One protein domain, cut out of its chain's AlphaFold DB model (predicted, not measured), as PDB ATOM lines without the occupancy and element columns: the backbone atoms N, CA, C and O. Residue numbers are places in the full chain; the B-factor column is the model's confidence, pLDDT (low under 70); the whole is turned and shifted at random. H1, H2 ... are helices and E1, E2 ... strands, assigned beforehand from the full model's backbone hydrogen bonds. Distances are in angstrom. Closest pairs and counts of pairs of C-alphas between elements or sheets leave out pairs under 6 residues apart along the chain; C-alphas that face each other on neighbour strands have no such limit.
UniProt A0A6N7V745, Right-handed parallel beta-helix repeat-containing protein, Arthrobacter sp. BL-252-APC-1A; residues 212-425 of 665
ATOM      1  N   PHE A 212      -5.539 -83.509  36.453       93.19
ATOM      2  CA  PHE A 212      -4.989 -83.848  37.765       93.19
ATOM      3  C   PHE A 212      -5.951 -84.783  38.506       93.19
ATOM      4  O   PHE A 212      -7.153 -84.779  38.246       93.19
ATOM      5  N   TRP A 213      -5.413 -85.611  39.397       91.44
ATOM      6  CA  TRP A 213      -6.177 -86.649  40.075       91.44
ATOM      7  C   TRP A 213      -7.250 -86.043  40.984       91.44
ATOM      8  O   TRP A 213      -6.940 -85.322  41.929       91.44
ATOM      9  N   ILE A 214      -8.509 -86.362  40.696       88.19
ATOM     10  CA  ILE A 214      -9.682 -85.668  41.247       88.19
ATOM     11  C   ILE A 214     -10.021 -86.050  42.685       88.19
ATOM     12  O   ILE A 214     -10.776 -85.340  43.345       88.19
ATOM     13  N   ALA A 215      -9.537 -87.204  43.150       75.62
ATOM     14  CA  ALA A 215     -10.035 -87.794  44.386       75.62
ATOM     15  C   ALA A 215      -9.254 -87.360  45.632       75.62
ATOM     16  O   ALA A 215      -9.870 -87.136  46.671       75.62
ATOM     17  N   ASP A 216      -7.929 -87.251  45.522       79.75
ATOM     18  CA  ASP A 216      -7.012 -87.073  46.660       79.75
ATOM     19  C   ASP A 216      -5.767 -86.234  46.323       79.75
ATOM     20  O   ASP A 216      -4.929 -86.003  47.193       79.75
ATOM     21  N   TRP A 217      -5.641 -85.752  45.082       85.94
ATOM     22  CA  TRP A 217      -4.698 -84.686  44.760       85.94
ATOM     23  C   TRP A 217      -5.442 -83.369  44.544       85.94
ATOM     24  O   TRP A 217      -6.611 -83.356  44.165       85.94
ATOM     25  N   GLU A 218      -4.784 -82.242  44.817       87.81
ATOM     26  CA  GLU A 218      -5.439 -80.936  44.777       87.81
ATOM     27  C   GLU A 218      -5.852 -80.520  43.359       87.81
ATOM     28  O   GLU A 218      -5.049 -80.058  42.545       87.81
ATOM     29  N   SER A 219      -7.140 -80.682  43.068       93.00
ATOM     30  CA  SER A 219      -7.763 -80.307  41.805       93.00
ATOM     31  C   SER A 219      -9.262 -80.060  41.979       93.00
ATOM     32  O   SER A 219      -9.885 -80.570  42.916       93.00
ATOM     33  N   GLY A 220      -9.845 -79.255  41.089       95.56
ATOM     34  CA  GLY A 220     -11.266 -78.908  41.129       95.56
ATOM     35  C   GLY A 220     -11.525 -77.408  41.263       95.56
ATOM     36  O   GLY A 220     -10.941 -76.606  40.537       95.56
ATOM     37  N   GLY A 221     -12.448 -77.030  42.144       98.44
ATOM     38  CA  GLY A 221     -12.924 -75.657  42.298       98.44
ATOM     39  C   GLY A 221     -12.001 -74.796  43.158       98.44
ATOM     40  O   GLY A 221     -11.137 -74.091  42.633       98.44
ATOM     41  N   ILE A 222     -12.224 -74.825  44.471       98.81
ATOM     42  CA  ILE A 222     -11.551 -73.985  45.464       98.81
ATOM     43  C   ILE A 222     -10.789 -74.872  46.449       98.81
ATOM     44  O   ILE A 222     -11.396 -75.766  47.034       98.81
ATOM     45  N   LYS A 223      -9.497 -74.605  46.689       98.38
ATOM     46  CA  LYS A 223      -8.740 -75.221  47.797       98.38
ATOM     47  C   LYS A 223      -8.160 -74.170  48.746       98.38
ATOM     48  O   LYS A 223      -7.629 -73.162  48.294       98.38
ATOM     49  N   ILE A 224      -8.250 -74.405  50.052       98.62
ATOM     50  CA  ILE A 224      -7.759 -73.519  51.112       98.62
ATOM     51  C   ILE A 224      -6.873 -74.334  52.050       98.62
ATOM     52  O   ILE A 224      -7.337 -75.335  52.592       98.62
ATOM     53  N   THR A 225      -5.633 -73.891  52.254       97.88
ATOM     54  CA  THR A 225      -4.649 -74.513  53.148       97.88
ATOM     55  C   THR A 225      -4.000 -73.499  54.083       97.88
ATOM     56  O   THR A 225      -3.754 -72.353  53.696       97.88
ATOM     57  N   GLU A 226      -3.748 -73.889  55.335       97.38
ATOM     58  CA  GLU A 226      -3.067 -73.069  56.356       97.38
ATOM     59  C   GLU A 226      -3.602 -71.624  56.472       97.38
ATOM     60  O   GLU A 226      -2.847 -70.658  56.595       97.38
ATOM     61  N   SER A 227      -4.915 -71.447  56.348       98.12
ATOM     62  CA  SER A 227      -5.533 -70.145  56.075       98.12
ATOM     63  C   SER A 227      -6.846 -69.951  56.830       98.12
ATOM     64  O   SER A 227      -7.391 -70.892  57.405       98.12
ATOM     65  N   SER A 228      -7.379 -68.727  56.788       96.75
ATOM     66  CA  SER A 228      -8.747 -68.422  57.222       96.75
ATOM     67  C   SER A 228      -9.465 -67.552  56.193       96.75
ATOM     68  O   SER A 228      -8.870 -66.644  55.595       96.75
ATOM     69  N   SER A 229     -10.743 -67.837  55.953       96.81
ATOM     70  CA  SER A 229     -11.546 -67.089  54.989       96.81
ATOM     71  C   SER A 229     -13.045 -67.305  55.152       96.81
ATOM     72  O   SER A 229     -13.507 -68.320  55.675       96.81
ATOM     73  N   THR A 230     -13.803 -66.336  54.646       98.69
ATOM     74  CA  THR A 230     -15.224 -66.503  54.346       98.69
ATOM     75  C   THR A 230     -15.371 -66.781  52.854       98.69
ATOM     76  O   THR A 230     -14.958 -65.973  52.020       98.69
ATOM     77  N   VAL A 231     -15.950 -67.932  52.522       98.88
ATOM     78  CA  VAL A 231     -16.290 -68.365  51.165       98.88
ATOM     79  C   VAL A 231     -17.802 -68.300  51.032       98.88
ATOM     80  O   VAL A 231     -18.509 -69.165  51.556       98.88
ATOM     81  N   GLN A 232     -18.310 -67.260  50.377       97.75
ATOM     82  CA  GLN A 232     -19.734 -66.950  50.422       97.75
ATOM     83  C   GLN A 232     -20.359 -66.644  49.061       97.75
ATOM     84  O   GLN A 232     -19.776 -65.946  48.238       97.75
ATOM     85  N   ASN A 233     -21.587 -67.123  48.841       92.56
ATOM     86  CA  ASN A 233     -22.400 -66.802  47.660       92.56
ATOM     87  C   ASN A 233     -21.693 -67.075  46.317       92.56
ATOM     88  O   ASN A 233     -21.946 -66.398  45.324       92.56
ATOM     89  N   ASN A 234     -20.772 -68.038  46.272       96.75
ATOM     90  CA  ASN A 234     -20.114 -68.434  45.031       96.75
ATOM     91  C   ASN A 234     -20.925 -69.521  44.323       96.75
ATOM     92  O   ASN A 234     -21.565 -70.360  44.967       96.75
ATOM     93  N   THR A 235     -20.805 -69.568  42.999       95.44
ATOM     94  CA  THR A 235     -21.215 -70.718  42.192       95.44
ATOM     95  C   THR A 235     -19.986 -71.557  41.874       95.44
ATOM     96  O   THR A 235     -19.104 -71.117  41.139       95.44
ATOM     97  N   VAL A 236     -19.914 -72.771  42.415       97.81
ATOM     98  CA  VAL A 236     -18.783 -73.694  42.252       97.81
ATOM     99  C   VAL A 236     -19.273 -74.958  41.563       97.81
ATOM    100  O   VAL A 236     -19.845 -75.841  42.208       97.81
ATOM    101  N   ALA A 237     -19.085 -75.040  40.244       88.06
ATOM    102  CA  ALA A 237     -19.773 -76.051  39.454       88.06
ATOM    103  C   ALA A 237     -18.946 -76.724  38.359       88.06
ATOM    104  O   ALA A 237     -18.081 -76.111  37.730       88.06
ATOM    105  N   ASN A 238     -19.279 -77.986  38.080       86.88
ATOM    106  CA  ASN A 238     -18.728 -78.778  36.974       86.88
ATOM    107  C   ASN A 238     -17.196 -78.907  36.995       86.88
ATOM    108  O   ASN A 238     -16.571 -79.122  35.956       86.88
ATOM    109  N   ASN A 239     -16.556 -78.739  38.152       93.88
ATOM    110  CA  ASN A 239     -15.113 -78.904  38.244       93.88
ATOM    111  C   ASN A 239     -14.771 -80.398  38.271       93.88
ATOM    112  O   ASN A 239     -15.428 -81.190  38.954       93.88
ATOM    113  N   LEU A 240     -13.718 -80.796  37.554       93.19
ATOM    114  CA  LEU A 240     -13.196 -82.158  37.642       93.19
ATOM    115  C   LEU A 240     -12.366 -82.268  38.925       93.19
ATOM    116  O   LEU A 240     -11.164 -82.065  38.918       93.19
ATOM    117  N   GLY A 241     -13.009 -82.506  40.057       93.62
ATOM    118  CA  GLY A 241     -12.359 -82.486  41.363       93.62
ATOM    119  C   GLY A 241     -13.354 -82.175  42.462       93.62
ATOM    120  O   GLY A 241     -14.564 -82.323  42.273       93.62
ATOM    121  N   ILE A 242     -12.832 -81.737  43.601       95.62
ATOM    122  CA  ILE A 242     -13.644 -81.294  44.735       95.62
ATOM    123  C   ILE A 242     -14.169 -79.886  44.444       95.62
ATOM    124  O   ILE A 242     -13.463 -79.069  43.849       95.62
ATOM    125  N   GLY A 243     -15.404 -79.595  44.855       98.12
ATOM    126  CA  GLY A 243     -15.976 -78.254  44.748       98.12
ATOM    127  C   GLY A 243     -15.216 -77.261  45.628       98.12
ATOM    128  O   GLY A 243     -14.487 -76.412  45.116       98.12
ATOM    129  N   ILE A 244     -15.357 -77.382  46.948       98.69
ATOM    130  CA  ILE A 244     -14.638 -76.566  47.939       98.69
ATOM    131  C   ILE A 244     -13.892 -77.477  48.912       98.69
ATOM    132  O   ILE A 244     -14.506 -78.313  49.573       98.69
ATOM    133  N   TRP A 245     -12.579 -77.300  49.023       98.19
ATOM    134  CA  TRP A 245     -11.702 -78.102  49.869       98.19
ATOM    135  C   TRP A 245     -10.953 -77.226  50.879       98.19
ATOM    136  O   TRP A 245     -10.056 -76.476  50.511       98.19
ATOM    137  N   ALA A 246     -11.306 -77.328  52.156       98.06
ATOM    138  CA  ALA A 246     -10.539 -76.777  53.267       98.06
ATOM    139  C   ALA A 246      -9.667 -77.890  53.862       98.06
ATOM    140  O   ALA A 246     -10.205 -78.907  54.295       98.06
ATOM    141  N   ASP A 247      -8.347 -77.731  53.838       95.38
ATOM    142  CA  ASP A 247      -7.379 -78.800  54.113       95.38
ATOM    143  C   ASP A 247      -6.127 -78.262  54.808       95.38
ATOM    144  O   ASP A 247      -5.890 -77.064  54.804       95.38
ATOM    145  N   GLU A 248      -5.285 -79.141  55.347       93.75
ATOM    146  CA  GLU A 248      -3.964 -78.783  55.885       93.75
ATOM    147  C   GLU A 248      -4.009 -77.620  56.892       93.75
ATOM    148  O   GLU A 248      -3.538 -76.511  56.634       93.75
ATOM    149  N   ALA A 249      -4.569 -77.889  58.075       95.69
ATOM    150  CA  ALA A 249      -4.555 -76.966  59.206       95.69
ATOM    151  C   ALA A 249      -5.189 -75.588  58.926       95.69
ATOM    152  O   ALA A 249      -4.643 -74.556  59.331       95.69
ATOM    153  N   VAL A 250      -6.382 -75.545  58.317       97.44
ATOM    154  CA  VAL A 250      -7.196 -74.316  58.351       97.44
ATOM    155  C   VAL A 250      -7.875 -74.132  59.708       97.44
ATOM    156  O   VAL A 250      -8.254 -75.100  60.377       97.44
ATOM    157  N   ASP A 251      -8.060 -72.873  60.100       96.00
ATOM    158  CA  ASP A 251      -8.713 -72.490  61.352       96.00
ATOM    159  C   ASP A 251      -9.707 -71.354  61.087       96.00
ATOM    160  O   ASP A 251      -9.314 -70.271  60.648       96.00
ATOM    161  N   GLY A 252     -11.000 -71.594  61.323       95.50
ATOM    162  CA  GLY A 252     -12.014 -70.545  61.174       95.50
ATOM    163  C   GLY A 252     -12.448 -70.268  59.732       95.50
ATOM    164  O   GLY A 252     -12.689 -69.113  59.387       95.50
ATOM    165  N   VAL A 253     -12.520 -71.289  58.869       98.56
ATOM    166  CA  VAL A 253     -13.090 -71.144  57.516       98.56
ATOM    167  C   VAL A 253     -14.614 -71.291  57.559       98.56
ATOM    168  O   VAL A 253     -15.132 -72.298  58.049       98.56
ATOM    169  N   SER A 254     -15.319 -70.314  56.983       98.75
ATOM    170  CA  SER A 254     -16.780 -70.324  56.831       98.75
ATOM    171  C   SER A 254     -17.170 -70.482  55.360       98.75
ATOM    172  O   SER A 254     -16.758 -69.684  54.522       98.75
ATOM    173  N   ILE A 255     -17.996 -71.478  55.045       98.88
ATOM    174  CA  ILE A 255     -18.529 -71.789  53.711       98.88
ATOM    175  C   ILE A 255     -20.041 -71.550  53.753       98.88
ATOM    176  O   ILE A 255     -20.788 -72.371  54.290       98.88
ATOM    177  N   LEU A 256     -20.485 -70.402  53.241       98.38
ATOM    178  CA  LEU A 256     -21.819 -69.849  53.498       98.38
ATOM    179  C   LEU A 256     -22.605 -69.585  52.206       98.38
ATOM    180  O   LEU A 256     -22.123 -68.872  51.331       98.38
ATOM    181  N   GLY A 257     -23.835 -70.082  52.081       92.12
ATOM    182  CA  GLY A 257     -24.737 -69.640  51.004       92.12
ATOM    183  C   GLY A 257     -24.263 -69.941  49.573       92.12
ATOM    184  O   GLY A 257     -24.687 -69.275  48.633       92.12
ATOM    185  N   ASN A 258     -23.345 -70.892  49.378       97.88
ATOM    186  CA  ASN A 258     -22.800 -71.207  48.056       97.88
ATOM    187  C   ASN A 258     -23.714 -72.170  47.287       97.88
ATOM    188  O   ASN A 258     -24.398 -73.014  47.873       97.88
ATOM    189  N   THR A 259     -23.651 -72.097  45.958       94.31
ATOM    190  CA  THR A 259     -24.230 -73.093  45.049       94.31
ATOM    191  C   THR A 259     -23.114 -73.995  44.530       94.31
ATOM    192  O   THR A 259     -22.247 -73.548  43.784       94.31
ATOM    193  N   ILE A 260     -23.111 -75.263  44.941       97.94
ATOM    194  CA  ILE A 260     -22.018 -76.213  44.707       97.94
ATOM    195  C   ILE A 260     -22.564 -77.417  43.947       97.94
ATOM    196  O   ILE A 260     -23.225 -78.278  44.536       97.94
ATOM    197  N   THR A 261     -22.327 -77.481  42.638       90.25
ATOM    198  CA  THR A 261     -23.041 -78.436  41.782       90.25
ATOM    199  C   THR A 261     -22.166 -79.228  40.824       90.25
ATOM    200  O   THR A 261     -21.221 -78.707  40.239       90.25
ATOM    201  N   ALA A 262     -22.498 -80.505  40.627       85.19
ATOM    202  CA  ALA A 262     -21.913 -81.350  39.584       85.19
ATOM    203  C   ALA A 262     -20.368 -81.408  39.578       85.19
ATOM    204  O   ALA A 262     -19.745 -81.613  38.536       85.19
ATOM    205  N   ASN A 263     -19.722 -81.227  40.733       90.50
ATOM    206  CA  ASN A 263     -18.282 -81.436  40.846       90.50
ATOM    207  C   ASN A 263     -17.995 -82.944  40.858       90.50
ATOM    208  O   ASN A 263     -18.757 -83.737  41.415       90.50
ATOM    209  N   ALA A 264     -16.911 -83.355  40.201       90.31
ATOM    210  CA  ALA A 264     -16.646 -84.771  39.952       90.31
ATOM    211  C   ALA A 264     -16.387 -85.584  41.234       90.31
ATOM    212  O   ALA A 264     -16.653 -86.786  41.239       90.31
ATOM    213  N   ALA A 265     -15.899 -84.940  42.299       91.44
ATOM    214  CA  ALA A 265     -15.680 -85.512  43.626       91.44
ATOM    215  C   ALA A 265     -16.588 -84.824  44.670       91.44
ATOM    216  O   ALA A 265     -17.713 -84.455  44.348       91.44
ATOM    217  N   ASP A 266     -16.151 -84.695  45.925       93.75
ATOM    218  CA  ASP A 266     -16.975 -84.116  46.994       93.75
ATOM    219  C   ASP A 266     -17.456 -82.700  46.638       93.75
ATOM    220  O   ASP A 266     -16.726 -81.916  46.024       93.75
ATOM    221  N   GLY A 267     -18.669 -82.345  47.070       96.44
ATOM    222  CA  GLY A 267     -19.137 -80.961  46.973       96.44
ATOM    223  C   GLY A 267     -18.296 -80.059  47.877       96.44
ATOM    224  O   GLY A 267     -17.624 -79.139  47.413       96.44
ATOM    225  N   VAL A 268     -18.282 -80.382  49.169       98.31
ATOM    226  CA  VAL A 268     -17.421 -79.763  50.179       98.31
ATOM    227  C   VAL A 268     -16.596 -80.837  50.872       98.31
ATOM    228  O   VAL A 268     -17.153 -81.824  51.348       98.31
ATOM    229  N   ARG A 269     -15.287 -80.612  51.004       97.19
ATOM    230  CA  ARG A 269     -14.392 -81.392  51.860       97.19
ATOM    231  C   ARG A 269     -13.738 -80.478  52.892       97.19
ATOM    232  O   ARG A 269     -13.055 -79.529  52.528       97.19
ATOM    233  N   PHE A 270     -13.948 -80.764  54.172       97.94
ATOM    234  CA  PHE A 270     -13.332 -80.058  55.295       97.94
ATOM    235  C   PHE A 270     -12.465 -81.043  56.077       97.94
ATOM    236  O   PHE A 270     -12.977 -81.959  56.719       97.94
ATOM    237  N   GLU A 271     -11.152 -80.903  55.983       95.69
ATOM    238  CA  GLU A 271     -10.200 -81.972  56.259       95.69
ATOM    239  C   GLU A 271      -9.051 -81.501  57.146       95.69
ATOM    240  O   GLU A 271      -8.519 -80.416  56.936       95.69
ATOM    241  N   ILE A 272      -8.687 -82.307  58.154       95.88
ATOM    242  CA  ILE A 272      -7.540 -82.081  59.066       95.88
ATOM    243  C   ILE A 272      -7.392 -80.626  59.538       95.88
ATOM    244  O   ILE A 272      -6.315 -80.034  59.560       95.88
ATOM    245  N   SER A 273      -8.530 -80.044  59.896       97.94
ATOM    246  CA  SER A 273      -8.702 -78.615  60.146       97.94
ATOM    247  C   SER A 273      -9.678 -78.394  61.296       97.94
ATOM    248  O   SER A 273     -10.253 -79.360  61.811       97.94
ATOM    249  N   ARG A 274      -9.883 -77.146  61.735       97.62
ATOM    250  CA  ARG A 274     -10.772 -76.876  62.872       97.62
ATOM    251  C   ARG A 274     -11.598 -75.596  62.778       97.62
ATOM    252  O   ARG A 274     -11.341 -74.728  61.949       97.62
ATOM    253  N   ASN A 275     -12.573 -75.491  63.684       97.56
ATOM    254  CA  ASN A 275     -13.407 -74.306  63.912       97.56
ATOM    255  C   ASN A 275     -14.145 -73.844  62.641       97.56
ATOM    256  O   ASN A 275     -14.194 -72.656  62.339       97.56
ATOM    257  N   GLY A 276     -14.681 -74.792  61.870       98.44
ATOM    258  CA  GLY A 276     -15.335 -74.523  60.591       98.44
ATOM    259  C   GLY A 276     -16.840 -74.274  60.698       98.44
ATOM    260  O   GLY A 276     -17.519 -74.805  61.582       98.44
ATOM    261  N   GLU A 277     -17.382 -73.538  59.733       98.69
ATOM    262  CA  GLU A 277     -18.824 -73.382  59.532       98.69
ATOM    263  C   GLU A 277     -19.183 -73.701  58.078       98.69
ATOM    264  O   GLU A 277     -18.586 -73.162  57.151       98.69
ATOM    265  N   ILE A 278     -20.158 -74.581  57.865       98.94
ATOM    266  CA  ILE A 278     -20.683 -74.946  56.548       98.94
ATOM    267  C   ILE A 278     -22.191 -74.768  56.620       98.94
ATOM    268  O   ILE A 278     -22.894 -75.624  57.168       98.94
ATOM    269  N   ARG A 279     -22.694 -73.636  56.126       98.56
ATOM    270  CA  ARG A 279     -24.083 -73.251  56.361       98.56
ATOM    271  C   ARG A 279     -24.807 -72.694  55.141       98.56
ATOM    272  O   ARG A 279     -24.232 -71.961  54.344       98.56
ATOM    273  N   ASP A 280     -26.088 -73.039  55.035       95.56
ATOM    274  CA  ASP A 280     -27.037 -72.528  54.037       95.56
ATOM    275  C   ASP A 280     -26.583 -72.737  52.581       95.56
ATOM    276  O   ASP A 280     -26.974 -72.002  51.679       95.56
ATOM    277  N   ASN A 281     -25.747 -73.749  52.324       97.88
ATOM    278  CA  ASN A 281     -25.291 -74.067  50.973       97.88
ATOM    279  C   ASN A 281     -26.299 -74.967  50.250       97.88
ATOM    280  O   ASN A 281     -26.906 -75.865  50.841       97.88
ATOM    281  N   THR A 282     -26.400 -74.781  48.936       93.75
ATOM    282  CA  THR A 282     -27.086 -75.703  48.026       93.75
ATOM    283  C   THR A 282     -26.048 -76.597  47.359       93.75
ATOM    284  O   THR A 282     -25.203 -76.114  46.612       93.75
ATOM    285  N   VAL A 283     -26.098 -77.904  47.626       96.50
ATOM    286  CA  VAL A 283     -25.066 -78.864  47.211       96.50
ATOM    287  C   VAL A 283     -25.702 -80.000  46.413       96.50
ATOM    288  O   VAL A 283     -26.347 -80.877  46.989       96.50
ATOM    289  N   LEU A 284     -25.550 -79.986  45.086       88.94
ATOM    290  CA  LEU A 284     -26.328 -80.853  44.190       88.94
ATOM    291  C   LEU A 284     -25.461 -81.642  43.205       88.94
ATOM    292  O   LEU A 284     -24.584 -81.076  42.563       88.94
ATOM    293  N   GLY A 285     -25.729 -82.932  43.011       84.81
ATOM    294  CA  GLY A 285     -25.135 -83.674  41.886       84.81
ATOM    295  C   GLY A 285     -23.626 -83.945  41.978       84.81
ATOM    296  O   GLY A 285     -23.011 -84.273  40.968       84.81
ATOM    297  N   ASN A 286     -22.994 -83.773  43.141       88.69
ATOM    298  CA  ASN A 286     -21.545 -83.937  43.291       88.69
ATOM    299  C   ASN A 286     -21.151 -85.410  43.492       88.69
ATOM    300  O   ASN A 286     -21.939 -86.225  43.974       88.69
ATOM    301  N   GLY A 287     -19.912 -85.752  43.145       87.31
ATOM    302  CA  GLY A 287     -19.316 -87.063  43.408       87.31
ATOM    303  C   GLY A 287     -19.535 -88.113  42.322       87.31
ATOM    304  O   GLY A 287     -19.071 -89.240  42.465       87.31
ATOM    305  N   LEU A 288     -20.220 -87.763  41.229       83.50
ATOM    306  CA  LEU A 288     -20.605 -88.702  40.166       83.50
ATOM    307  C   LEU A 288     -19.519 -88.906  39.093       83.50
ATOM    308  O   LEU A 288     -19.687 -89.721  38.189       83.50
ATOM    309  N   GLY A 289     -18.412 -88.164  39.173       79.81
ATOM    310  CA  GLY A 289     -17.317 -88.208  38.202       79.81
ATOM    311  C   GLY A 289     -16.115 -89.056  38.629       79.81
ATOM    312  O   GLY A 289     -15.130 -89.103  37.889       79.81
ATOM    313  N   LEU A 290     -16.167 -89.717  39.791       74.56
ATOM    314  CA  LEU A 290     -15.097 -90.578  40.303       74.56
ATOM    315  C   LEU A 290     -14.892 -91.803  39.390       74.56
ATOM    316  O   LEU A 290     -15.773 -92.650  39.269       74.56
ATOM    317  N   LYS A 291     -13.721 -91.903  38.742       59.59
ATOM    318  CA  LYS A 291     -13.364 -93.008  37.821       59.59
ATOM    319  C   LYS A 291     -12.380 -94.015  38.422       59.59
ATOM    320  O   LYS A 291     -12.393 -95.186  38.054       59.59
ATOM    321  N   ARG A 292     -11.539 -93.562  39.353       44.59
ATOM    322  CA  ARG A 292     -10.625 -94.369  40.176       44.59
ATOM    323  C   ARG A 292     -11.254 -94.493  41.562       44.59
ATOM    324  O   ARG A 292     -11.745 -93.478  42.053       44.59
ATOM    325  N   GLY A 293     -11.267 -95.698  42.158       52.19
ATOM    326  CA  GLY A 293     -11.835 -95.948  43.499       52.19
ATOM    327  C   GLY A 293     -11.528 -94.771  44.416       52.19
ATOM    328  O   GLY A 293     -10.370 -94.368  44.428       52.19
ATOM    329  N   GLY A 294     -12.576 -94.157  44.980       53.66
ATOM    330  CA  GLY A 294     -12.738 -92.710  45.210       53.66
ATOM    331  C   GLY A 294     -11.704 -91.980  46.080       53.66
ATOM    332  O   GLY A 294     -12.071 -91.206  46.955       53.66
ATOM    333  N   GLY A 295     -10.415 -92.173  45.845       57.06
ATOM    334  CA  GLY A 295      -9.357 -91.814  46.768       57.06
ATOM    335  C   GLY A 295      -9.312 -92.760  47.968       57.06
ATOM    336  O   GLY A 295      -9.867 -93.855  47.981       57.06
ATOM    337  N   THR A 296      -8.613 -92.303  48.990       55.16
ATOM    338  CA  THR A 296      -8.434 -92.919  50.303       55.16
ATOM    339  C   THR A 296      -9.501 -92.462  51.297       55.16
ATOM    340  O   THR A 296      -9.534 -92.937  52.434       55.16
ATOM    341  N   THR A 297     -10.345 -91.504  50.908       60.62
ATOM    342  CA  THR A 297     -11.479 -91.062  51.713       60.62
ATOM    343  C   THR A 297     -12.540 -92.169  51.780       60.62
ATOM    344  O   THR A 297     -12.787 -92.876  50.810       60.62
ATOM    345  N   LEU A 298     -13.141 -92.356  52.953       66.56
ATOM    346  CA  LEU A 298     -14.118 -93.415  53.223       66.56
ATOM    347  C   LEU A 298     -15.548 -93.030  52.794       66.56
ATOM    348  O   LEU A 298     -16.403 -93.902  52.698       66.56
ATOM    349  N   MET A 299     -15.802 -91.740  52.543       80.25
ATOM    350  CA  MET A 299     -17.067 -91.176  52.034       80.25
ATOM    351  C   MET A 299     -16.819 -90.335  50.775       80.25
ATOM    352  O   MET A 299     -17.191 -89.162  50.709       80.25
ATOM    353  N   SER A 300     -16.140 -90.909  49.784       79.25
ATOM    354  CA  SER A 300     -15.876 -90.227  48.515       79.25
ATOM    355  C   SER A 300     -17.171 -89.803  47.837       79.25
ATOM    356  O   SER A 300     -18.151 -90.549  47.831       79.25
ATOM    357  N   GLY A 301     -17.174 -88.616  47.243       83.19
ATOM    358  CA  GLY A 301     -18.328 -88.071  46.541       83.19
ATOM    359  C   GLY A 301     -19.475 -87.651  47.462       83.19
ATOM    360  O   GLY A 301     -20.614 -87.535  47.013       83.19
ATOM    361  N   ALA A 302     -19.216 -87.432  48.753       91.44
ATOM    362  CA  ALA A 302     -20.212 -86.820  49.621       91.44
ATOM    363  C   ALA A 302     -20.523 -85.389  49.178       91.44
ATOM    364  O   ALA A 302     -19.643 -84.647  48.738       91.44
ATOM    365  N   GLY A 303     -21.783 -84.983  49.333       94.81
ATOM    366  CA  GLY A 303     -22.145 -83.578  49.193       94.81
ATOM    367  C   GLY A 303     -21.334 -82.737  50.179       94.81
ATOM    368  O   GLY A 303     -20.688 -81.774  49.776       94.81
ATOM    369  N   ILE A 304     -21.287 -83.149  51.449       98.31
ATOM    370  CA  ILE A 304     -20.422 -82.537  52.465       98.31
ATOM    371  C   ILE A 304     -19.652 -83.637  53.196       98.31
ATOM    372  O   ILE A 304     -20.254 -84.546  53.763       98.31
ATOM    373  N   ASN A 305     -18.328 -83.527  53.209       96.50
ATOM    374  CA  ASN A 305     -17.403 -84.455  53.843       96.50
ATOM    375  C   ASN A 305     -16.568 -83.744  54.914       96.50
ATOM    376  O   ASN A 305     -15.730 -82.904  54.587       96.50
ATOM    377  N   VAL A 306     -16.752 -84.097  56.185       97.75
ATOM    378  CA  VAL A 306     -15.898 -83.638  57.290       97.75
ATOM    379  C   VAL A 306     -14.938 -84.768  57.659       97.75
ATOM    380  O   VAL A 306     -15.327 -85.780  58.246       97.75
ATOM    381  N   ASN A 307     -13.671 -84.608  57.297       94.12
ATOM    382  CA  ASN A 307     -12.661 -85.654  57.361       94.12
ATOM    383  C   ASN A 307     -11.616 -85.345  58.437       94.12
ATOM    384  O   ASN A 307     -10.683 -84.577  58.216       94.12
ATOM    385  N   THR A 308     -11.733 -86.009  59.590       94.06
ATOM    386  CA  THR A 308     -10.753 -85.918  60.687       94.06
ATOM    387  C   THR A 308     -10.484 -84.461  61.101       94.06
ATOM    388  O   THR A 308      -9.340 -84.026  61.201       94.06
ATOM    389  N   ALA A 309     -11.562 -83.695  61.278       96.44
ATOM    390  CA  ALA A 309     -11.549 -82.272  61.614       96.44
ATOM    391  C   ALA A 309     -12.307 -82.006  62.925       96.44
ATOM    392  O   ALA A 309     -13.150 -82.814  63.318       96.44
ATOM    393  N   SER A 310     -12.056 -80.865  63.571       96.75
ATOM    394  CA  SER A 310     -12.636 -80.556  64.887       96.75
ATOM    395  C   SER A 310     -13.474 -79.279  64.918       96.75
ATOM    396  O   SER A 310     -13.183 -78.318  64.213       96.75
ATOM    397  N   ASN A 311     -14.478 -79.218  65.794       97.69
ATOM    398  CA  ASN A 311     -15.314 -78.036  66.024       97.69
ATOM    399  C   ASN A 311     -15.963 -77.494  64.739       97.69
ATOM    400  O   ASN A 311     -15.917 -76.292  64.475       97.69
ATOM    401  N   VAL A 312     -16.536 -78.375  63.914       98.75
ATOM    402  CA  VAL A 312     -17.192 -77.988  62.655       98.75
ATOM    403  C   VAL A 312     -18.708 -78.009  62.823       98.75
ATOM    404  O   VAL A 312     -19.286 -79.000  63.278       98.75
ATOM    405  N   ARG A 313     -19.359 -76.913  62.425       98.75
ATOM    406  CA  ARG A 313     -20.822 -76.804  62.351       98.75
ATOM    407  C   ARG A 313     -21.281 -76.949  60.906       98.75
ATOM    408  O   ARG A 313     -20.814 -76.220  60.039       98.75
ATOM    409  N   VAL A 314     -22.207 -77.868  60.662       98.88
ATOM    410  CA  VAL A 314     -22.832 -78.122  59.360       98.88
ATOM    411  C   VAL A 314     -24.332 -77.914  59.513       98.88
ATOM    412  O   VAL A 314     -25.006 -78.751  60.115       98.88
ATOM    413  N   SER A 315     -24.874 -76.807  59.008       98.62
ATOM    414  CA  SER A 315     -26.267 -76.447  59.297       98.62
ATOM    415  C   SER A 315     -27.036 -75.813  58.150       98.62
ATOM    416  O   SER A 315     -26.463 -75.073  57.365       98.62
ATOM    417  N   GLY A 316     -28.345 -76.060  58.062       92.75
ATOM    418  CA  GLY A 316     -29.215 -75.384  57.086       92.75
ATOM    419  C   GLY A 316     -28.902 -75.687  55.614       92.75
ATOM    420  O   GLY A 316     -29.450 -75.053  54.720       92.75
ATOM    421  N   ASN A 317     -28.022 -76.652  55.324       98.19
ATOM    422  CA  ASN A 317     -27.647 -76.971  53.950       98.19
ATOM    423  C   ASN A 317     -28.736 -77.808  53.271       98.19
ATOM    424  O   ASN A 317     -29.374 -78.659  53.899       98.19
ATOM    425  N   ARG A 318     -28.890 -77.623  51.957       94.62
ATOM    426  CA  ARG A 318     -29.754 -78.441  51.103       94.62
ATOM    427  C   ARG A 318     -28.905 -79.298  50.174       94.62
ATOM    428  O   ARG A 318     -28.232 -78.780  49.286       94.62
ATOM    429  N   LEU A 319     -28.962 -80.608  50.370       94.94
ATOM    430  CA  LEU A 319     -28.227 -81.598  49.597       94.94
ATOM    431  C   LEU A 319     -29.205 -82.452  48.794       94.94
ATOM    432  O   LEU A 319     -30.182 -82.940  49.355       94.94
ATOM    433  N   ALA A 320     -28.930 -82.675  47.511       88.25
ATOM    434  CA  ALA A 320     -29.675 -83.638  46.701       88.25
ATOM    435  C   ALA A 320     -28.818 -84.202  45.565       88.25
ATOM    436  O   ALA A 320     -27.886 -83.551  45.104       88.25
ATOM    437  N   ALA A 321     -29.143 -85.406  45.095       83.00
ATOM    438  CA  ALA A 321     -28.517 -86.033  43.924       83.00
ATOM    439  C   ALA A 321     -26.980 -86.187  43.986       83.00
ATOM    440  O   ALA A 321     -26.346 -86.472  42.975       83.00
ATOM    441  N   ASN A 322     -26.364 -86.012  45.156       86.56
ATOM    442  CA  ASN A 322     -24.946 -86.301  45.351       86.56
ATOM    443  C   ASN A 322     -24.734 -87.820  45.463       86.56
ATOM    444  O   ASN A 322     -25.663 -88.559  45.814       86.56
ATOM    445  N   LEU A 323     -23.503 -88.283  45.225       87.19
ATOM    446  CA  LEU A 323     -23.156 -89.694  45.398       87.19
ATOM    447  C   LEU A 323     -23.391 -90.143  46.849       87.19
ATOM    448  O   LEU A 323     -24.004 -91.183  47.064       87.19
ATOM    449  N   ASN A 324     -22.952 -89.349  47.830       90.44
ATOM    450  CA  ASN A 324     -23.240 -89.530  49.258       90.44
ATOM    451  C   ASN A 324     -23.827 -88.243  49.866       90.44
ATOM    452  O   ASN A 324     -23.670 -87.156  49.307       90.44
ATOM    453  N   GLY A 325     -24.495 -88.343  51.018       93.81
ATOM    454  CA  GLY A 325     -25.075 -87.181  51.701       93.81
ATOM    455  C   GLY A 325     -24.048 -86.410  52.537       93.81
ATOM    456  O   GLY A 325     -23.036 -85.944  52.011       93.81
ATOM    457  N   ILE A 326     -24.309 -86.254  53.840       97.06
ATOM    458  CA  ILE A 326     -23.340 -85.670  54.784       97.06
ATOM    459  C   ILE A 326     -22.526 -86.805  55.406       97.06
ATOM    460  O   ILE A 326     -23.081 -87.662  56.096       97.06
ATOM    461  N   GLY A 327     -21.218 -86.810  55.159       94.44
ATOM    462  CA  GLY A 327     -20.274 -87.801  55.661       94.44
ATOM    463  C   GLY A 327     -19.297 -87.215  56.668       94.44
ATOM    464  O   GLY A 327     -18.656 -86.201  56.408       94.44
ATOM    465  N   LEU A 328     -19.147 -87.883  57.804       96.00
ATOM    466  CA  LEU A 328     -18.114 -87.628  58.798       96.00
ATOM    467  C   LEU A 328     -17.146 -88.806  58.802       96.00
ATOM    468  O   LEU A 328     -17.574 -89.960  58.728       96.00
ATOM    469  N   GLN A 329     -15.848 -88.540  58.903       92.44
ATOM    470  CA  GLN A 329     -14.846 -89.601  58.843       92.44
ATOM    471  C   GLN A 329     -13.793 -89.468  59.926       92.44
ATOM    472  O   GLN A 329     -13.207 -88.402  60.116       92.44
ATOM    473  N   MET A 330     -13.492 -90.593  60.567       92.81
ATOM    474  CA  MET A 330     -12.331 -90.761  61.430       92.81
ATOM    475  C   MET A 330     -11.251 -91.529  60.670       92.81
ATOM    476  O   MET A 330     -11.434 -92.707  60.344       92.81
ATOM    477  N   ARG A 331     -10.118 -90.880  60.396       91.12
ATOM    478  CA  ARG A 331      -8.956 -91.494  59.741       91.12
ATOM    479  C   ARG A 331      -7.673 -91.188  60.509       91.12
ATOM    480  O   ARG A 331      -7.552 -90.150  61.148       91.12
ATOM    481  N   ALA A 332      -6.687 -92.078  60.403       90.56
ATOM    482  CA  ALA A 332      -5.337 -91.795  60.871       90.56
ATOM    483  C   ALA A 332      -4.672 -90.812  59.896       90.56
ATOM    484  O   ALA A 332      -4.414 -91.158  58.743       90.56
ATOM    485  N   ARG A 333      -4.454 -89.571  60.342       92.00
ATOM    486  CA  ARG A 333      -3.951 -88.472  59.496       92.00
ATOM    487  C   ARG A 333      -2.730 -87.752  60.055       92.00
ATOM    488  O   ARG A 333      -2.380 -86.677  59.585       92.00
ATOM    489  N   GLY A 334      -2.063 -88.372  61.022       92.88
ATOM    490  CA  GLY A 334      -0.901 -87.796  61.682       92.88
ATOM    491  C   GLY A 334      -1.274 -86.627  62.592       92.88
ATOM    492  O   GLY A 334      -2.378 -86.568  63.140       92.88
ATOM    493  N   ALA A 335      -0.325 -85.717  62.767       93.81
ATOM    494  CA  ALA A 335      -0.453 -84.547  63.620       93.81
ATOM    495  C   ALA A 335      -0.154 -83.270  62.838       93.81
ATOM    496  O   ALA A 335       0.571 -83.289  61.843       93.81
ATOM    497  N   GLY A 336      -0.717 -82.169  63.318       93.06
ATOM    498  CA  GLY A 336      -0.493 -80.828  62.803       93.06
ATOM    499  C   GLY A 336      -0.139 -79.835  63.903       93.06
ATOM    500  O   GLY A 336       0.221 -80.237  65.013       93.06
ATOM    501  N   PRO A 337      -0.306 -78.528  63.634       94.62
ATOM    502  CA  PRO A 337       0.017 -77.454  64.576       94.62
ATOM    503  C   PRO A 337      -0.708 -77.526  65.931       94.62
ATOM    504  O   PRO A 337      -0.302 -76.859  66.879       94.62
ATOM    505  N   TRP A 338      -1.777 -78.321  66.041       93.25
ATOM    506  CA  TRP A 338      -2.594 -78.458  67.255       93.25
ATOM    507  C   TRP A 338      -2.547 -79.864  67.862       93.25
ATOM    508  O   TRP A 338      -3.410 -80.223  68.660       93.25
ATOM    509  N   GLY A 339      -1.554 -80.665  67.472       94.00
ATOM    510  CA  GLY A 339      -1.433 -82.067  67.858       94.00
ATOM    511  C   GLY A 339      -2.094 -83.013  66.858       94.00
ATOM    512  O   GLY A 339      -2.295 -82.674  65.690       94.00
ATOM    513  N   THR A 340      -2.383 -84.235  67.303       94.19
ATOM    514  CA  THR A 340      -2.977 -85.287  66.465       94.19
ATOM    515  C   THR A 340      -4.325 -84.847  65.904       94.19
ATOM    516  O   THR A 340      -5.211 -84.449  66.662       94.19
ATOM    517  N   TYR A 341      -4.509 -84.972  64.589       94.50
ATOM    518  CA  TYR A 341      -5.797 -84.696  63.965       94.50
ATOM    519  C   TYR A 341      -6.826 -85.738  64.390       94.50
ATOM    520  O   TYR A 341      -6.591 -86.945  64.286       94.50
ATOM    521  N   LYS A 342      -7.983 -85.267  64.852       93.75
ATOM    522  CA  LYS A 342      -9.103 -86.105  65.277       93.75
ATOM    523  C   LYS A 342     -10.406 -85.512  64.768       93.75
ATOM    524  O   LYS A 342     -10.508 -84.306  64.588       93.75
ATOM    525  N   LEU A 343     -11.399 -86.369  64.549       95.88
ATOM    526  CA  LEU A 343     -12.774 -85.908  64.395       95.88
ATOM    527  C   LEU A 343     -13.329 -85.616  65.794       95.88
ATOM    528  O   LEU A 343     -13.420 -86.545  66.596       95.88
ATOM    529  N   ASN A 344     -13.658 -84.363  66.109       96.19
ATOM    530  CA  ASN A 344     -14.197 -84.016  67.428       96.19
ATOM    531  C   ASN A 344     -15.121 -82.786  67.409       96.19
ATOM    532  O   ASN A 344     -14.859 -81.837  66.681       96.19
ATOM    533  N   GLY A 345     -16.181 -82.757  68.218       96.94
ATOM    534  CA  GLY A 345     -16.994 -81.546  68.408       96.94
ATOM    535  C   GLY A 345     -17.787 -81.154  67.160       96.94
ATOM    536  O   GLY A 345     -17.846 -79.981  66.787       96.94
ATOM    537  N   ILE A 346     -18.368 -82.136  66.468       98.50
ATOM    538  CA  ILE A 346     -19.106 -81.909  65.221       98.50
ATOM    539  C   ILE A 346     -20.588 -81.715  65.517       98.50
ATOM    540  O   ILE A 346     -21.190 -82.475  66.282       98.50
ATOM    541  N   ARG A 347     -21.196 -80.709  64.886       98.50
ATOM    542  CA  ARG A 347     -22.638 -80.444  64.968       98.50
ATOM    543  C   ARG A 347     -23.228 -80.433  63.564       98.50
ATOM    544  O   ARG A 347     -22.873 -79.574  62.766       98.50
ATOM    545  N   VAL A 348     -24.112 -81.380  63.269       98.75
ATOM    546  CA  VAL A 348     -24.838 -81.487  61.999       98.75
ATOM    547  C   VAL A 348     -26.315 -81.235  62.275       98.75
ATOM    548  O   VAL A 348     -26.994 -82.092  62.834       98.75
ATOM    549  N   THR A 349     -26.816 -80.051  61.937       98.31
ATOM    550  CA  THR A 349     -28.124 -79.599  62.435       98.31
ATOM    551  C   THR A 349     -28.997 -78.942  61.380       98.31
ATOM    552  O   THR A 349     -28.536 -78.045  60.680       98.31
ATOM    553  N   GLY A 350     -30.276 -79.307  61.300       95.88
ATOM    554  CA  GLY A 350     -31.235 -78.601  60.437       95.88
ATOM    555  C   GLY A 350     -30.941 -78.686  58.934       95.88
ATOM    556  O   GLY A 350     -31.342 -77.799  58.186       95.88
ATOM    557  N   ASN A 351     -30.204 -79.698  58.469       98.50
ATOM    558  CA  ASN A 351     -29.925 -79.882  57.043       98.50
ATOM    559  C   ASN A 351     -31.053 -80.667  56.367       98.50
ATOM    560  O   ASN A 351     -31.685 -81.516  56.993       98.50
ATOM    561  N   THR A 352     -31.263 -80.441  55.071       96.31
ATOM    562  CA  THR A 352     -32.105 -81.299  54.227       96.31
ATOM    563  C   THR A 352     -31.221 -82.142  53.318       96.31
ATOM    564  O   THR A 352     -30.464 -81.588  52.524       96.31
ATOM    565  N   VAL A 353     -31.323 -83.467  53.405       94.75
ATOM    566  CA  VAL A 353     -30.501 -84.418  52.647       94.75
ATOM    567  C   VAL A 353     -31.400 -85.364  51.857       94.75
ATOM    568  O   VAL A 353     -31.982 -86.303  52.401       94.75
ATOM    569  N   ASP A 354     -31.509 -85.119  50.556       90.31
ATOM    570  CA  ASP A 354     -32.273 -85.946  49.629       90.31
ATOM    571  C   ASP A 354     -31.377 -86.972  48.930       90.31
ATOM    572  O   ASP A 354     -30.500 -86.637  48.129       90.31
ATOM    573  N   MET A 355     -31.626 -88.243  49.240       85.44
ATOM    574  CA  MET A 355     -30.981 -89.409  48.633       85.44
ATOM    575  C   MET A 355     -32.018 -90.331  47.963       85.44
ATOM    576  O   MET A 355     -31.817 -91.545  47.894       85.44
ATOM    577  N   SER A 356     -33.151 -89.776  47.509       76.00
ATOM    578  CA  SER A 356     -34.238 -90.507  46.837       76.00
ATOM    579  C   SER A 356     -34.064 -90.621  45.317       76.00
ATOM    580  O   SER A 356     -34.623 -91.521  44.692       76.00
ATOM    581  N   THR A 357     -33.287 -89.719  44.713       59.62
ATOM    582  CA  THR A 357     -33.087 -89.636  43.256       59.62
ATOM    583  C   THR A 357     -32.040 -90.639  42.733       59.62
ATOM    584  O   THR A 357     -31.146 -91.035  43.484       59.62
ATOM    585  N   PRO A 358     -32.073 -91.031  41.438       49.91
ATOM    586  CA  PRO A 358     -31.243 -92.119  40.895       49.91
ATOM    587  C   PRO A 358     -29.722 -91.890  40.935       49.91
ATOM    588  O   PRO A 358     -28.967 -92.814  40.648       49.91
ATOM    589  N   ALA A 359     -29.263 -90.675  41.255       50.62
ATOM    590  CA  ALA A 359     -27.844 -90.348  41.382       50.62
ATOM    591  C   ALA A 359     -27.212 -90.850  42.696       50.62
ATOM    592  O   ALA A 359     -25.994 -90.987  42.765       50.62
ATOM    593  N   SER A 360     -28.015 -91.168  43.718       60.19
ATOM    594  CA  SER A 360     -27.540 -91.806  44.950       60.19
ATOM    595  C   SER A 360     -27.688 -93.333  44.813       60.19
ATOM    596  O   SER A 360     -28.788 -93.854  45.023       60.19
ATOM    597  N   PRO A 361     -26.627 -94.086  44.444       63.66
ATOM    598  CA  PRO A 361     -26.702 -95.535  44.250       63.66
ATOM    599  C   PRO A 361     -27.178 -96.254  45.518       63.66
ATOM    600  O   PRO A 361     -27.218 -95.684  46.611       63.66
ATOM    601  N   SER A 362     -27.518 -97.541  45.412       63.03
ATOM    602  CA  SER A 362     -27.979 -98.350  46.554       63.03
ATOM    603  C   SER A 362     -27.050 -98.242  47.775       63.03
ATOM    604  O   SER A 362     -27.549 -98.121  48.892       63.03
ATOM    605  N   GLY A 363     -25.733 -98.149  47.556       74.06
ATOM    606  CA  GLY A 363     -24.708 -97.980  48.595       74.06
ATOM    607  C   GLY A 363     -24.475 -96.558  49.127       74.06
ATOM    608  O   GLY A 363     -23.658 -96.404  50.026       74.06
ATOM    609  N   ALA A 364     -25.153 -95.529  48.606       82.62
ATOM    610  CA  ALA A 364     -25.020 -94.155  49.099       82.62
ATOM    611  C   ALA A 364     -25.468 -94.030  50.561       82.62
ATOM    612  O   ALA A 364     -26.535 -94.553  50.896       82.62
ATOM    613  N   VAL A 365     -24.715 -93.307  51.393       90.31
ATOM    614  CA  VAL A 365     -24.988 -93.151  52.833       90.31
ATOM    615  C   VAL A 365     -24.722 -91.731  53.357       90.31
ATOM    616  O   VAL A 365     -24.022 -90.927  52.740       90.31
ATOM    617  N   SER A 366     -25.297 -91.419  54.523       94.00
ATOM    618  CA  SER A 366     -24.937 -90.288  55.397       94.00
ATOM    619  C   SER A 366     -24.562 -90.797  56.786       94.00
ATOM    620  O   SER A 366     -25.070 -91.828  57.215       94.00
ATOM    621  N   GLY A 367     -23.716 -90.082  57.520       94.31
ATOM    622  CA  GLY A 367     -23.374 -90.435  58.900       94.31
ATOM    623  C   GLY A 367     -21.876 -90.448  59.151       94.31
ATOM    624  O   GLY A 367     -21.153 -89.598  58.638       94.31
ATOM    625  N   LEU A 368     -21.414 -91.387  59.972       94.19
ATOM    626  CA  LEU A 368     -20.054 -91.428  60.501       94.19
ATOM    627  C   LEU A 368     -19.372 -92.753  60.163       94.19
ATOM    628  O   LEU A 368     -19.838 -93.819  60.563       94.19
ATOM    629  N   VAL A 369     -18.216 -92.686  59.511       92.38
ATOM    630  CA  VAL A 369     -17.357 -93.844  59.233       92.38
ATOM    631  C   VAL A 369     -16.028 -93.741  59.971       92.38
ATOM    632  O   VAL A 369     -15.519 -92.652  60.245       92.38
ATOM    633  N   ARG A 370     -15.445 -94.898  60.286       91.88
ATOM    634  CA  ARG A 370     -14.170 -95.008  60.994       91.88
ATOM    635  C   ARG A 370     -13.252 -95.973  60.257       91.88
ATOM    636  O   ARG A 370     -13.635 -97.112  60.007       91.88
ATOM    637  N   ALA A 371     -12.040 -95.529  59.939       90.19
ATOM    638  CA  ALA A 371     -11.004 -96.408  59.405       90.19
ATOM    639  C   ALA A 371     -10.579 -97.434  60.465       90.19
ATOM    640  O   ALA A 371     -10.393 -97.069  61.622       90.19
ATOM    641  N   GLY A 372     -10.324 -98.685  60.071       87.00
ATOM    642  CA  GLY A 372      -9.898 -99.742  61.006       87.00
ATOM    643  C   GLY A 372      -8.576 -99.464  61.738       87.00
ATOM    644  O   GLY A 372      -8.316-100.044  62.784       87.00
ATOM    645  N   GLN A 373      -7.757 -98.545  61.220       88.69
ATOM    646  CA  GLN A 373      -6.518 -98.090  61.860       88.69
ATOM    647  C   GLN A 373      -6.768 -97.161  63.064       88.69
ATOM    648  O   GLN A 373      -5.875 -96.977  63.889       88.69
ATOM    649  N   VAL A 374      -7.955 -96.553  63.163       89.38
ATOM    650  CA  VAL A 374      -8.306 -95.622  64.242       89.38
ATOM    651  C   VAL A 374      -8.836 -96.405  65.440       89.38
ATOM    652  O   VAL A 374      -9.891 -97.032  65.359       89.38
ATOM    653  N   GLN A 375      -8.105 -96.328  66.554       86.94
ATOM    654  CA  GLN A 375      -8.449 -97.012  67.807       86.94
ATOM    655  C   GLN A 375      -9.531 -96.276  68.609       86.94
ATOM    656  O   GLN A 375     -10.309 -96.915  69.315       86.94
ATOM    657  N   ASP A 376      -9.609 -94.948  68.469       86.62
ATOM    658  CA  ASP A 376     -10.629 -94.131  69.127       86.62
ATOM    659  C   ASP A 376     -12.040 -94.637  68.761       86.62
ATOM    660  O   ASP A 376     -12.347 -94.973  67.605       86.62
ATOM    661  N   SER A 377     -12.919 -94.722  69.759       87.19
ATOM    662  CA  SER A 377     -14.311 -95.111  69.532       87.19
ATOM    663  C   SER A 377     -15.094 -93.946  68.919       87.19
ATOM    664  O   SER A 377     -14.764 -92.778  69.133       87.19
ATOM    665  N   VAL A 378     -16.146 -94.244  68.155       85.50
ATOM    666  CA  VAL A 378     -16.984 -93.203  67.529       85.50
ATOM    667  C   VAL A 378     -17.695 -92.320  68.559       85.50
ATOM    668  O   VAL A 378     -18.011 -91.171  68.272       85.50
ATOM    669  N   GLU A 379     -17.906 -92.833  69.769       86.44
ATOM    670  CA  GLU A 379     -18.483 -92.125  70.911       86.44
ATOM    671  C   GLU A 379     -17.558 -91.016  71.440       86.44
ATOM    672  O   GLU A 379     -18.038 -90.016  71.964       86.44
ATOM    673  N   SER A 380     -16.239 -91.145  71.253       86.38
ATOM    674  CA  SER A 380     -15.264 -90.131  71.687       86.38
ATOM    675  C   SER A 380     -15.249 -88.863  70.819       86.38
ATOM    676  O   SER A 380     -14.697 -87.837  71.216       86.38
ATOM    677  N   ALA A 381     -15.864 -88.906  69.633       86.19
ATOM    678  CA  ALA A 381     -15.799 -87.833  68.646       86.19
ATOM    679  C   ALA A 381     -16.741 -86.645  68.937       86.19
ATOM    680  O   ALA A 381     -16.770 -85.712  68.142       86.19
ATOM    681  N   ASP A 382     -17.514 -86.652  70.034       94.69
ATOM    682  CA  ASP A 382     -18.499 -85.602  70.367       94.69
ATOM    683  C   ASP A 382     -19.271 -85.122  69.118       94.69
ATOM    684  O   ASP A 382     -19.108 -84.000  68.633       94.69
ATOM    685  N   VAL A 383     -20.054 -86.025  68.525       96.50
ATOM    686  CA  VAL A 383     -20.810 -85.776  67.294       96.50
ATOM    687  C   VAL A 383     -22.292 -85.692  67.625       96.50
ATOM    688  O   VAL A 383     -22.857 -86.629  68.184       96.50
ATOM    689  N   VAL A 384     -22.939 -84.606  67.206       96.81
ATOM    690  CA  VAL A 384     -24.388 -84.429  67.343       96.81
ATOM    691  C   VAL A 384     -25.013 -84.251  65.970       96.81
ATOM    692  O   VAL A 384     -24.614 -83.367  65.211       96.81
ATOM    693  N   PHE A 385     -26.026 -85.067  65.695       98.12
ATOM    694  CA  PHE A 385     -27.012 -84.827  64.649       98.12
ATOM    695  C   PHE A 385     -28.324 -84.434  65.331       98.12
ATOM    696  O   PHE A 385     -28.735 -85.135  66.260       98.12
ATOM    697  N   SER A 386     -28.933 -83.320  64.926       97.81
ATOM    698  CA  SER A 386     -30.237 -82.886  65.448       97.81
ATOM    699  C   SER A 386     -31.051 -82.106  64.410       97.81
ATOM    700  O   SER A 386     -30.527 -81.270  63.669       97.81
ATOM    701  N   GLY A 387     -32.351 -82.383  64.351       96.88
ATOM    702  CA  GLY A 387     -33.316 -81.672  63.516       96.88
ATOM    703  C   GLY A 387     -33.063 -81.773  62.009       96.88
ATOM    704  O   GLY A 387     -33.531 -80.910  61.265       96.88
ATOM    705  N   ASN A 388     -32.310 -82.767  61.528       98.38
ATOM    706  CA  ASN A 388     -32.096 -82.932  60.091       98.38
ATOM    707  C   ASN A 388     -33.322 -83.577  59.425       98.38
ATOM    708  O   ASN A 388     -34.090 -84.318  60.036       98.38
ATOM    709  N   THR A 389     -33.526 -83.275  58.146       97.19
ATOM    710  CA  THR A 389     -34.563 -83.889  57.315       97.19
ATOM    711  C   THR A 389     -33.911 -84.719  56.224       97.19
ATOM    712  O   THR A 389     -33.119 -84.211  55.433       97.19
ATOM    713  N   TYR A 390     -34.285 -85.986  56.145       94.88
ATOM    714  CA  TYR A 390     -33.803 -86.926  55.145       94.88
ATOM    715  C   TYR A 390     -34.927 -87.308  54.191       94.88
ATOM    716  O   TYR A 390     -36.071 -87.470  54.615       94.88
ATOM    717  N   VAL A 391     -34.608 -87.484  52.911       91.38
ATOM    718  CA  VAL A 391     -35.550 -87.995  51.906       91.38
ATOM    719  C   VAL A 391     -34.971 -89.263  51.290       91.38
ATOM    720  O   VAL A 391     -33.999 -89.186  50.540       91.38
ATOM    721  N   TYR A 392     -35.534 -90.430  51.620       88.38
ATOM    722  CA  TYR A 392     -35.052 -91.752  51.174       88.38
ATOM    723  C   TYR A 392     -36.097 -92.468  50.317       88.38
ATOM    724  O   TYR A 392     -37.284 -92.193  50.455       88.38
ATOM    725  N   PRO A 393     -35.694 -93.428  49.460       81.44
ATOM    726  CA  PRO A 393     -36.641 -94.161  48.615       81.44
ATOM    727  C   PRO A 393     -37.661 -94.992  49.412       81.44
ATOM    728  O   PRO A 393     -38.729 -95.312  48.901       81.44
ATOM    729  N   SER A 394     -37.347 -95.365  50.656       87.06
ATOM    730  CA  SER A 394     -38.282 -96.019  51.573       87.06
ATOM    731  C   SER A 394     -37.837 -95.852  53.028       87.06
ATOM    732  O   SER A 394     -36.659 -95.622  53.307       87.06
ATOM    733  N   ALA A 395     -38.768 -96.022  53.973       86.69
ATOM    734  CA  ALA A 395     -38.465 -95.971  55.407       86.69
ATOM    735  C   ALA A 395     -37.506 -97.090  55.868       86.69
ATOM    736  O   ALA A 395     -36.767 -96.921  56.837       86.69
ATOM    737  N   GLY A 396     -37.500 -98.221  55.155       89.50
ATOM    738  CA  GLY A 396     -36.616 -99.359  55.417       89.50
ATOM    739  C   GLY A 396     -35.229 -99.245  54.779       89.50
ATOM    740  O   GLY A 396     -34.413-100.146  54.953       89.50
ATOM    741  N   ALA A 397     -34.938 -98.177  54.031       89.12
ATOM    742  CA  ALA A 397     -33.645 -98.020  53.379       89.12
ATOM    743  C   ALA A 397     -32.528 -97.777  54.413       89.12
ATOM    744  O   ALA A 397     -32.580 -96.827  55.200       89.12
ATOM    745  N   ALA A 398     -31.490 -98.619  54.390       91.50
ATOM    746  CA  ALA A 398     -30.326 -98.511  55.269       91.50
ATOM    747  C   ALA A 398     -29.323 -97.468  54.741       91.50
ATOM    748  O   ALA A 398     -28.276 -97.805  54.192       91.50
ATOM    749  N   LYS A 399     -29.706 -96.192  54.831       91.38
ATOM    750  CA  LYS A 399     -28.986 -95.039  54.265       91.38
ATOM    751  C   LYS A 399     -28.180 -94.240  55.292       91.38
ATOM    752  O   LYS A 399     -27.508 -93.279  54.921       91.38
ATOM    753  N   MET A 400     -28.237 -94.622  56.565       94.19
ATOM    754  CA  MET A 400     -27.347 -94.090  57.595       94.19
ATOM    755  C   MET A 400     -26.150 -95.011  57.777       94.19
ATOM    756  O   MET A 400     -26.291 -96.215  57.604       94.19
ATOM    757  N   VAL A 401     -24.993 -94.477  58.156       93.25
ATOM    758  CA  VAL A 401     -23.812 -95.277  58.491       93.25
ATOM    759  C   VAL A 401     -23.239 -94.874  59.844       93.25
ATOM    760  O   VAL A 401     -23.124 -93.689  60.164       93.25
ATOM    761  N   ARG A 402     -22.862 -95.874  60.643       92.50
ATOM    762  CA  ARG A 402     -22.179 -95.701  61.926       92.50
ATOM    763  C   ARG A 402     -21.020 -96.681  62.039       92.50
ATOM    764  O   ARG A 402     -21.233 -97.880  62.145       92.50
ATOM    765  N   ALA A 403     -19.789 -96.176  62.044       86.12
ATOM    766  CA  ALA A 403     -18.573 -96.989  62.152       86.12
ATOM    767  C   ALA A 403     -18.486 -98.140  61.120       86.12
ATOM    768  O   ALA A 403     -17.865 -99.161  61.397       86.12
ATOM    769  N   GLY A 404     -19.096 -97.973  59.939       81.50
ATOM    770  CA  GLY A 404     -19.157 -98.992  58.881       81.50
ATOM    771  C   GLY A 404     -20.413 -99.874  58.893       81.50
ATOM    772  O   GLY A 404     -20.617-100.631  57.951       81.50
ATOM    773  N   GLU A 405     -21.273 -99.761  59.908       90.06
ATOM    774  CA  GLU A 405     -22.586-100.415  59.942       90.06
ATOM    775  C   GLU A 405     -23.634 -99.530  59.253       90.06
ATOM    776  O   GLU A 405     -23.833 -98.381  59.658       90.06
ATOM    777  N   ASN A 406     -24.322-100.062  58.238       92.50
ATOM    778  CA  ASN A 406     -25.441 -99.373  57.599       92.50
ATOM    779  C   ASN A 406     -26.727 -99.572  58.407       92.50
ATOM    780  O   ASN A 406     -27.099-100.690  58.754       92.50
ATOM    781  N   LEU A 407     -27.439 -98.480  58.660       94.81
ATOM    782  CA  LEU A 407     -28.599 -98.402  59.535       94.81
ATOM    783  C   LEU A 407     -29.786 -97.788  58.793       94.81
ATOM    784  O   LEU A 407     -29.641 -96.868  57.980       94.81
ATOM    785  N   THR A 408     -30.989 -98.262  59.114       95.38
ATOM    786  CA  THR A 408     -32.218 -97.519  58.806       95.38
ATOM    787  C   THR A 408     -32.273 -96.247  59.649       95.38
ATOM    788  O   THR A 408     -31.594 -96.136  60.673       95.38
ATOM    789  N   PHE A 409     -33.110 -95.281  59.269       95.81
ATOM    790  CA  PHE A 409     -33.270 -94.068  60.076       95.81
ATOM    791  C   PHE A 409     -33.795 -94.361  61.490       95.81
ATOM    792  O   PHE A 409     -33.297 -93.800  62.459       95.81
ATOM    793  N   ALA A 410     -34.728 -95.306  61.637       96.81
ATOM    794  CA  ALA A 410     -35.222 -95.716  62.953       96.81
ATOM    795  C   ALA A 410     -34.105 -96.315  63.830       96.81
ATOM    796  O   ALA A 410     -34.012 -96.014  65.020       96.81
ATOM    797  N   ALA A 411     -33.215 -97.125  63.243       97.00
ATOM    798  CA  ALA A 411     -32.054 -97.655  63.951       97.00
ATOM    799  C   ALA A 411     -31.022 -96.558  64.279       97.00
ATOM    800  O   ALA A 411     -30.417 -96.578  65.344       97.00
ATOM    801  N   TRP A 412     -30.850 -95.561  63.410       96.56
ATOM    802  CA  TRP A 412     -30.019 -94.383  63.685       96.56
ATOM    803  C   TRP A 412     -30.527 -93.593  64.904       96.56
ATOM    804  O   TRP A 412     -29.749 -93.286  65.813       96.56
ATOM    805  N   GLN A 413     -31.842 -93.377  64.988       97.06
ATOM    806  CA  GLN A 413     -32.485 -92.715  66.127       97.06
ATOM    807  C   GLN A 413     -32.391 -93.524  67.424       97.06
ATOM    808  O   GLN A 413     -32.122 -92.953  68.486       97.06
ATOM    809  N   SER A 414     -32.539 -94.853  67.362       96.12
ATOM    810  CA  SER A 414     -32.401 -95.711  68.548       96.12
ATOM    811  C   SER A 414     -30.976 -95.713  69.114       96.12
ATOM    812  O   SER A 414     -30.793 -95.838  70.323       96.12
ATOM    813  N   LYS A 415     -29.963 -95.472  68.268       92.88
ATOM    814  CA  LYS A 415     -28.567 -95.241  68.681       92.88
ATOM    815  C   LYS A 415     -28.312 -93.830  69.234       92.88
ATOM    816  O   LYS A 415     -27.183 -93.533  69.614       92.88
ATOM    817  N   GLY A 416     -29.337 -92.979  69.314       92.69
ATOM    818  CA  GLY A 416     -29.280 -91.664  69.951       92.69
ATOM    819  C   GLY A 416     -29.018 -90.485  69.016       92.69
ATOM    820  O   GLY A 416     -28.964 -89.358  69.501       92.69
ATOM    821  N   PHE A 417     -28.891 -90.711  67.709       94.50
ATOM    822  CA  PHE A 417     -28.631 -89.644  66.745       94.50
ATOM    823  C   PHE A 417     -29.924 -89.091  66.149       94.50
ATOM    824  O   PHE A 417     -30.818 -89.854  65.805       94.50
ATOM    825  N   ASP A 418     -29.996 -87.770  65.973       96.81
ATOM    826  CA  ASP A 418     -31.069 -87.096  65.232       96.81
ATOM    827  C   ASP A 418     -32.484 -87.496  65.698       96.81
ATOM    828  O   ASP A 418     -33.394 -87.751  64.905       96.81
ATOM    829  N   ARG A 419     -32.667 -87.602  67.024       97.19
ATOM    830  CA  ARG A 419     -33.932 -88.021  67.663       97.19
ATOM    831  C   ARG A 419     -35.112 -87.114  67.308       97.19
ATOM    832  O   ARG A 419     -36.248 -87.566  67.287       97.19
ATOM    833  N   ASP A 420     -34.827 -85.847  67.046       96.75
ATOM    834  CA  ASP A 420     -35.744 -84.793  66.608       96.75
ATOM    835  C   ASP A 420     -35.745 -84.591  65.076       96.75
ATOM    836  O   ASP A 420     -36.441 -83.716  64.558       96.75
ATOM    837  N   GLY A 421     -34.975 -85.402  64.350       96.50
ATOM    838  CA  GLY A 421     -34.928 -85.425  62.897       96.50
ATOM    839  C   GLY A 421     -36.131 -86.099  62.249       96.50
ATOM    840  O   GLY A 421     -36.965 -86.738  62.896       96.50
ATOM    841  N   ARG A 422     -36.218 -85.967  60.925       96.06
ATOM    842  CA  ARG A 422     -37.353 -86.441  60.125       96.06
ATOM    843  C   ARG A 422     -36.882 -87.254  58.934       96.06
ATOM    844  O   ARG A 422     -35.945 -86.866  58.243       96.06
ATOM    845  N   LEU A 423     -37.602 -88.333  58.645       94.62
ATOM    846  CA  LEU A 423     -37.476 -89.069  57.395       94.62
ATOM    847  C   LEU A 423     -38.742 -88.906  56.560       94.62
ATOM    848  O   LEU A 423     -39.848 -89.138  57.043       94.62
ATOM    849  N   LEU A 424     -38.557 -88.563  55.293       92.38
ATOM    850  CA  LEU A 424     -39.588 -88.509  54.269       92.38
ATOM    851  C   LEU A 424     -39.302 -89.591  53.217       92.38
ATOM    852  O   LEU A 424     -38.144 -89.882  52.911       92.38
ATOM    853  N   THR A 425     -40.351 -90.197  52.662       83.94
ATOM    854  CA  THR A 425     -40.248 -91.200  51.578       83.94
ATOM    855  C   THR A 425     -40.482 -90.613  50.188       83.94
ATOM    856  O   THR A 425     -40.356 -91.296  49.175       83.94
TER     857      THR A 425
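Overview. This is residues 212 to 425 of the 665 residues of the protein "Right-handed parallel beta-helix repeat-containing protein" of Arthrobacter sp. BL-252-APC-1A (UniProt A0A6N7V745). The chain is wound in stacked turns, a solenoid with three sheets as its walls; from E1 to E18 successive strands go to the three sheets in turn. At the end where the winding stops, the hairpin E19 and E20, the short helix H2 and E21 close the stack. The printed part has 214 residues with 21 named strands and two named helices, H1 between E16 and E17 and H2 between E20 and E21. The largest sheet runs E1 E4 E7 E10 E13 E16 E19 E20 and is mixed; E3 E6 E9 E12 E15 E18 E21 and E2 E5 E8 E11 E14 E17 are parallel. It is mostly strand, though under half of the residues are in named elements, and compact, with a radius of gyration of the C-alphas of 15.4 A and spans of 42 by 36 by 30 A.

Along the chain. The largest sheet holds E1, residues 220 to 225, 14.4 A long from C-alpha 220 at (-11.266, -78.908, 41.129); E4, 242 to 247; E7, 268 to 271; E10, 302 to 307; E13, 324 to 330, 16.4 A; E16, 366 to 370, 13.0 A; E19, 400 to 402; and E20, 405 to 407. The second holds E3, 235 to 237; E6, 259 to 261; E9, 282 to 284; E12, 318 to 320; E15, 352 to 354; E18, 389 to 391; and E21, 422 to 424, ending at (-39.588, -88.509, 54.269). The third holds E2, 229 to 232; E5, 254 to 256; E8, 277 to 279; E11, 313 to 315; E14, 346 to 349; and E17, 383 to 386. H1 is residues 378 to 381, H2 409 to 414.

Arrangement. The largest sheet is twisted. In it E10 and E13 are parallel at 8 degrees, with N 306 and O 327 2.8 A apart; the hairpin E19 and E20 is antiparallel at 145 degrees, with N 407 and O 400 2.8 A apart. The sheets form a stack of sheets, face to face in turn: the largest faces the second at 10.4 A and the third at 10.7 A, centre to centre. E2 runs on into E3 at 86 degrees. H1 only grazes the largest sheet. H2 is on it at a height over the sheet of 8.2 A; the closest C-alphas of H2 and E19, those of Phe 409 and Met 400, are 6.4 A apart. In H2 every O i to N i+4 pair is within hydrogen-bond range; H1 is too short for one.

Size, cuts and confidence. The C-alphas farthest apart, those of Pro 337 and Ser 394, are 44.5 A apart. The printed part has no cut. The long links are E9 to E10, E13 to E14 and E15 to E16. Residues 291 to 298 and 357 to 362 have pLDDT under 70.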